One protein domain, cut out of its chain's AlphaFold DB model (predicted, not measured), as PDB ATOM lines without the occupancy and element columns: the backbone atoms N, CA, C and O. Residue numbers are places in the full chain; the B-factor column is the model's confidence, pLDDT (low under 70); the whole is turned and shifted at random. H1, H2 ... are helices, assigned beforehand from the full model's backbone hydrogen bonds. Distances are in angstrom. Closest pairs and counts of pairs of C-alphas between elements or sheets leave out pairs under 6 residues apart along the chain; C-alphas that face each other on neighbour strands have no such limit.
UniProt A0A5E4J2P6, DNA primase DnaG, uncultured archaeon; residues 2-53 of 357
ATOM      1  N   VAL A   2     190.255 175.976 230.698       81.88
ATOM      2  CA  VAL A   2     190.513 177.315 230.122       81.88
ATOM      3  C   VAL A   2     190.135 178.466 231.069       81.88
ATOM      4  O   VAL A   2     190.972 179.307 231.364       81.88
ATOM      5  N   GLU A   3     188.925 178.466 231.630       88.00
ATOM      6  CA  GLU A   3     188.463 179.522 232.554       88.00
ATOM      7  C   GLU A   3     189.299 179.595 233.844       88.00
ATOM      8  O   GLU A   3     189.633 180.675 234.323       88.00
ATOM      9  N   THR A   4     189.694 178.441 234.387       88.88
ATOM     10  CA  THR A   4     190.540 178.342 235.587       88.88
ATOM     11  C   THR A   4     191.957 178.851 235.322       88.88
ATOM     12  O   THR A   4     192.547 179.491 236.185       88.88
ATOM     13  N   SER A   5     192.489 178.612 234.122       88.94
ATOM     14  CA  SER A   5     193.779 179.151 233.685       88.94
ATOM     15  C   SER A   5     193.735 180.664 233.487       88.94
ATOM     16  O   SER A   5     194.671 181.345 233.888       88.94
ATOM     17  N   ILE A   6     192.634 181.200 232.951       91.81
ATOM     18  CA  ILE A   6     192.424 182.651 232.829       91.81
ATOM     19  C   ILE A   6     192.358 183.306 234.215       91.81
ATOM     20  O   ILE A   6     192.982 184.343 234.427       91.81
ATOM     21  N   LEU A   7     191.672 182.681 235.179       90.31
ATOM     22  CA  LEU A   7     191.637 183.139 236.573       90.31
ATOM     23  C   LEU A   7     193.025 183.121 237.222       90.31
ATOM     24  O   LEU A   7     193.398 184.092 237.872       90.31
ATOM     25  N   GLY A   8     193.796 182.051 237.018       91.44
ATOM     26  CA  GLY A   8     195.175 181.961 237.500       91.44
ATOM     27  C   GLY A   8     196.059 183.069 236.925       91.44
ATOM     28  O   GLY A   8     196.663 183.817 237.683       91.44
ATOM     29  N   ALA A   9     196.052 183.247 235.603       91.94
ATOM     30  CA  ALA A   9     196.812 184.310 234.944       91.94
ATOM     31  C   ALA A   9     196.384 185.713 235.412       91.94
ATOM     32  O   ALA A   9     197.217 186.599 235.571       91.94
ATOM     33  N   SER A  10     195.093 185.912 235.696       92.62
ATOM     34  CA  SER A  10     194.584 187.179 236.243       92.62
ATOM     35  C   SER A  10     195.157 187.502 237.628       92.62
ATOM     36  O   SER A  10     195.313 188.674 237.958       92.62
ATOM     37  N   LEU A  11     195.489 186.490 238.439       90.56
ATOM     38  CA  LEU A  11     196.097 186.692 239.759       90.56
ATOM     39  C   LEU A  11     197.559 187.144 239.672       90.56
ATOM     40  O   LEU A  11     198.019 187.845 240.567       90.56
ATOM     41  N   GLU A  12     198.271 186.796 238.599       92.62
ATOM     42  CA  GLU A  12     199.670 187.202 238.394       92.62
ATOM     43  C   GLU A  12     199.817 188.686 238.034       92.62
ATOM     44  O   GLU A  12     200.892 189.264 238.173       92.62
ATOM     45  N   VAL A  13     198.726 189.324 237.600       91.88
ATOM     46  CA  VAL A  13     198.682 190.759 237.282       91.88
ATOM     47  C   VAL A  13     198.694 191.623 238.552       91.88
ATOM     48  O   VAL A  13     198.971 192.817 238.476       91.88
ATOM     49  N   VAL A  14     198.413 191.045 239.726       89.62
ATOM     50  CA  VAL A  14     198.415 191.782 240.994       89.62
ATOM     51  C   VAL A  14     199.853 192.089 241.417       89.62
ATOM     52  O   VAL A  14     200.623 191.200 241.776       89.62
ATOM     53  N   ASP A  15     200.187 193.375 241.415       90.00
ATOM     54  CA  ASP A  15     201.506 193.941 241.711       90.00
ATOM     55  C   ASP A  15     201.611 194.561 243.119       90.00
ATOM     56  O   ASP A  15     202.686 194.980 243.559       90.00
ATOM     57  N   ARG A  16     200.496 194.601 243.860       89.44
ATOM     58  CA  ARG A  16     200.413 195.210 245.191       89.44
ATOM     59  C   ARG A  16     199.503 194.430 246.134       89.44
ATOM     60  O   ARG A  16     198.352 194.141 245.813       89.44
ATOM     61  N   ILE A  17     200.005 194.144 247.338       88.50
ATOM     62  CA  ILE A  17     199.265 193.460 248.405       88.50
ATOM     63  C   ILE A  17     199.295 194.344 249.657       88.50
ATOM     64  O   ILE A  17     200.298 194.442 250.363       88.50
ATOM     65  N   GLY A  18     198.173 195.012 249.937       89.12
ATOM     66  CA  GLY A  18     198.091 195.988 251.025       89.12
ATOM     67  C   GLY A  18     198.992 197.209 250.759       89.12
ATOM     68  O   GLY A  18     198.944 197.756 249.656       89.12
ATOM     69  N   PRO A  19     199.791 197.675 251.737       92.12
ATOM     70  CA  PRO A  19     200.688 198.818 251.551       92.12
ATOM     71  C   PRO A  19     202.009 198.473 250.838       92.12
ATOM     72  O   PRO A  19     202.780 199.386 250.554       92.12
ATOM     73  N   CYS A  20     202.288 197.193 250.566       90.75
ATOM     74  CA  CYS A  20     203.556 196.730 250.000       90.75
ATOM     75  C   CYS A  20     203.394 196.271 248.545       90.75
ATOM     76  O   CYS A  20     202.394 195.640 248.191       90.75
ATOM     77  N   ASP A  21     204.410 196.528 247.724       91.38
ATOM     78  CA  ASP A  21     204.502 195.943 246.386       91.38
ATOM     79  C   ASP A  21     204.851 194.448 246.494       91.38
ATOM     80  O   ASP A  21     205.610 194.028 247.374       91.38
ATOM     81  N   GLY A  22     204.281 193.630 245.613       89.62
ATOM     82  CA  GLY A  22     204.442 192.179 245.628       89.62
ATOM     83  C   GLY A  22     204.259 191.584 244.238       89.62
ATOM     84  O   GLY A  22     203.664 192.200 243.367       89.62
ATOM     85  N   ARG A  23     204.786 190.382 244.010       88.75
ATOM     86  CA  ARG A  23     204.527 189.622 242.779       88.75
ATOM     87  C   ARG A  23     203.905 188.288 243.133       88.75
ATOM     88  O   ARG A  23     204.387 187.610 244.040       88.75
ATOM     89  N   ILE A  24     202.860 187.924 242.404       90.94
ATOM     90  CA  ILE A  24     202.177 186.641 242.530       90.94
ATOM     91  C   ILE A  24     202.491 185.824 241.281       90.94
ATOM     92  O   ILE A  24     202.327 186.318 240.174       90.94
ATOM     93  N   ASN A  25     202.915 184.576 241.466       92.25
ATOM     94  CA  ASN A  25     203.108 183.615 240.382       92.25
ATOM     95  C   ASN A  25     202.260 182.375 240.678       92.25
ATOM     96  O   ASN A  25     202.284 181.857 241.799       92.25
ATOM     97  N   VAL A  26     201.522 181.878 239.687       92.31
ATOM     98  CA  VAL A  26     200.737 180.650 239.809       92.31
ATOM     99  C   VAL A  26     201.627 179.459 239.469       92.31
ATOM    100  O   VAL A  26     201.920 179.186 238.312       92.31
ATOM    101  N   GLU A  27     202.038 178.705 240.488       92.62
ATOM    102  CA  GLU A  27     202.941 177.561 240.299       92.62
ATOM    103  C   GLU A  27     202.263 176.359 239.631       92.62
ATOM    104  O   GLU A  27     202.870 175.653 238.824       92.62
ATOM    105  N   LYS A  28     201.001 176.081 239.987       89.38
ATOM    106  CA  LYS A  28     200.285 174.897 239.504       89.38
ATOM    107  C   LYS A  28     198.773 175.056 239.605       89.38
ATOM    108  O   LYS A  28     198.254 175.516 240.618       89.38
ATOM    109  N   ILE A  29     198.056 174.579 238.588       87.38
ATOM    110  CA  ILE A  29     196.595 174.429 238.609       87.38
ATOM    111  C   ILE A  29     196.278 172.938 238.730       87.38
ATOM    112  O   ILE A  29     196.555 172.163 237.815       87.38
ATOM    113  N   GLU A  30     195.708 172.523 239.862       83.31
ATOM    114  CA  GLU A  30     195.305 171.133 240.102       83.31
ATOM    115  C   GLU A  30     193.777 170.996 240.146       83.31
ATOM    116  O   GLU A  30     193.069 171.827 240.716       83.31
ATOM    117  N   ASP A  31     193.251 169.909 239.576       84.19
ATOM    118  CA  ASP A  31     191.839 169.563 239.739       84.19
ATOM    119  C   ASP A  31     191.566 169.183 241.200       84.19
ATOM    120  O   ASP A  31     192.084 168.183 241.710       84.19
ATOM    121  N   SER A  32     190.686 169.947 241.850       86.19
ATOM    122  CA  SER A  32     190.215 169.695 243.215       86.19
ATOM    123  C   SER A  32     189.733 168.257 243.445       86.19
ATOM    124  O   SER A  32     189.865 167.744 244.555       86.19
ATOM    125  N   ARG A  33     189.206 167.569 242.423       83.69
ATOM    126  CA  ARG A  33     188.790 166.162 242.508       83.69
ATOM    127  C   ARG A  33     189.991 165.233 242.635       83.69
ATOM    128  O   ARG A  33     189.953 164.321 243.455       83.69
ATOM    129  N   ASN A  34     191.054 165.469 241.869       80.88
ATOM    130  CA  ASN A  34     192.293 164.697 241.967       80.88
ATOM    131  C   ASN A  34     193.040 164.992 243.267       80.88
ATOM    132  O   ASN A  34     193.529 164.057 243.897       80.88
ATOM    133  N   VAL A  35     193.040 166.248 243.724       86.00
ATOM    134  CA  VAL A  35     193.572 166.607 245.047       86.00
ATOM    135  C   VAL A  35     192.802 165.867 246.139       86.00
ATOM    136  O   VAL A  35     193.412 165.147 246.921       86.00
ATOM    137  N   LYS A  36     191.462 165.936 246.135       85.69
ATOM    138  CA  LYS A  36     190.612 165.224 247.102       85.69
ATOM    139  C   LYS A  36     190.805 163.712 247.050       85.69
ATOM    140  O   LYS A  36     190.880 163.096 248.104       85.69
ATOM    141  N   ARG A  37     190.919 163.107 245.861       81.31
ATOM    142  CA  ARG A  37     191.223 161.671 245.717       81.31
ATOM    143  C   ARG A  37     192.585 161.317 246.303       81.31
ATOM    144  O   ARG A  37     192.671 160.320 247.007       81.31
ATOM    145  N   ARG A  38     193.620 162.130 246.063       83.50
ATOM    146  CA  ARG A  38     194.961 161.934 246.638       83.50
ATOM    147  C   ARG A  38     194.915 162.019 248.162       83.50
ATOM    148  O   ARG A  38     195.341 161.086 248.827       83.50
ATOM    149  N   THR A  39     194.285 163.058 248.712       87.12
ATOM    150  CA  THR A  39     194.111 163.214 250.166       87.12
ATOM    151  C   THR A  39     193.298 162.072 250.776       87.12
ATOM    152  O   THR A  39     193.617 161.603 251.865       87.12
ATOM    153  N   LEU A  40     192.261 161.594 250.081       86.75
ATOM    154  CA  LEU A  40     191.442 160.461 250.514       86.75
ATOM    155  C   LEU A  40     192.252 159.163 250.513       86.75
ATOM    156  O   LEU A  40     192.160 158.393 251.462       86.75
ATOM    157  N   LEU A  41     193.093 158.953 249.502       83.88
ATOM    158  CA  LEU A  41     193.977 157.796 249.390       83.88
ATOM    159  C   LEU A  41     195.085 157.813 250.455       83.88
ATOM    160  O   LEU A  41     195.332 156.791 251.090       83.88
ATOM    161  N   ASP A  42     195.695 158.967 250.721       85.75
ATOM    162  CA  ASP A  42     196.685 159.127 251.795       85.75
ATOM    163  C   ASP A  42     196.050 158.937 253.176       85.75
ATOM    164  O   ASP A  42     196.610 158.266 254.046       85.75
ATOM    165  N   ARG A  43     194.829 159.451 253.367       89.75
ATOM    166  CA  ARG A  43     194.057 159.217 254.587       89.75
ATOM    167  C   ARG A  43     193.686 157.744 254.740       89.75
ATOM    168  O   ARG A  43     193.806 157.226 255.845       89.75
ATOM    169  N   ALA A  44     193.286 157.068 253.665       82.62
ATOM    170  CA  ALA A  44     192.992 155.638 253.671       82.62
ATOM    171  C   ALA A  44     194.235 154.810 254.032       82.62
ATOM    172  O   ALA A  44     194.141 153.938 254.887       82.62
ATOM    173  N   LYS A  45     195.414 155.135 253.480       81.25
ATOM    174  CA  LYS A  45     196.698 154.515 253.865       81.25
ATOM    175  C   LYS A  45     197.026 154.727 255.343       81.25
ATOM    176  O   LYS A  45     197.458 153.793 256.013       81.25
ATOM    177  N   ALA A  46     196.823 155.938 255.862       82.44
ATOM    178  CA  ALA A  46     197.067 156.245 257.270       82.44
ATOM    179  C   ALA A  46     196.107 155.487 258.202       82.44
ATOM    180  O   ALA A  46     196.550 154.933 259.204       82.44
ATOM    181  N   LEU A  47     194.817 155.423 257.848       80.56
ATOM    182  CA  LEU A  47     193.805 154.660 258.583       80.56
ATOM    183  C   LEU A  47     194.079 153.157 258.534       80.56
ATOM    184  O   LEU A  47     193.952 152.481 259.547       80.56
ATOM    185  N   LEU A  48     194.511 152.640 257.383       69.25
ATOM    186  CA  LEU A  48     194.930 151.250 257.238       69.25
ATOM    187  C   LEU A  48     196.136 150.943 258.129       69.25
ATOM    188  O   LEU A  48     196.146 149.911 258.780       69.25
ATOM    189  N   LYS A  49     197.115 151.853 258.214       70.31
ATOM    190  CA  LYS A  49     198.293 151.711 259.081       70.31
ATOM    191  C   LYS A  49     197.935 151.726 260.574       70.31
ATOM    192  O   LYS A  49     198.552 151.012 261.360       70.31
ATOM    193  N   SER A  50     196.946 152.528 260.974       73.00
ATOM    194  CA  SER A  50     196.431 152.499 262.348       73.00
ATOM    195  C   SER A  50     195.598 151.247 262.624       73.00
ATOM    196  O   SER A  50     195.773 150.631 263.663       73.00
ATOM    197  N   LEU A  51     194.758 150.816 261.677       61.50
ATOM    198  CA  LEU A  51     193.932 149.613 261.820       61.50
ATOM    199  C   LEU A  51     194.774 148.335 261.812       61.50
ATOM    200  O   LEU A  51     194.524 147.456 262.618       61.50
ATOM    201  N   SER A  52     195.832 148.257 261.000       50.38
ATOM    202  CA  SER A  52     196.779 147.135 261.014       50.38
ATOM    203  C   SER A  52     197.549 147.004 262.330       50.38
ATOM    204  O   SER A  52     198.206 145.990 262.544       50.38
ATOM    205  N   THR A  53     197.529 148.044 263.171       54.66
ATOM    206  CA  THR A  53     198.120 148.006 264.515       54.66
ATOM    207  C   THR A  53     197.146 147.408 265.540       54.66
ATOM    208  O   THR A  53     197.611 146.770 266.478       54.66
TER     209      THR A  53
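Overview. This is residues 2 to 53 of the 357 residues of the protein "DNA primase DnaG" of uncultured archaeon (UniProt A0A5E4J2P6). A short helix, H1, is followed by a long link that folds back on itself at residues 16 to 21 and runs past H1 to a longer helix, H2, which sticks out as a free arm. The two helices have no contact. The printed part has 52 residues with two named helices, H1 then H2, and no named strand; the class is all helix. It is extended, with a radius of gyration of the C-alphas of 18.1 A, and flat, spanning 52 by 29 by 13 A.

Arrangement. H1, residues 2 to 12, and H2, residues 32 to 53, are apart. Between them, residues 16 to 17 pair with residues 20 to 21, antiparallel. H2 stands free. O i to N i+4 pairs are within hydrogen-bond range in 6 of 7 cases in H1 and 17 of 18 in H2.

Along the chain. H1 begins at C-alpha 2 (190.513, 177.315, 230.122) and is 15.8 A long. H2 is 31.4 A long, from C-alpha 32 (190.215, 169.695, 243.215) to C-alpha 53 (198.120, 148.006, 264.515).

Size, cuts and confidence. The two C-alphas farthest apart, those of Pro 19 and Ser 52, are 52.7 A apart. The printed part has no cut. The link from H1 to H2, 19 residues, is long. The pLDDT is under 70 at residues 48 and 51 to 53.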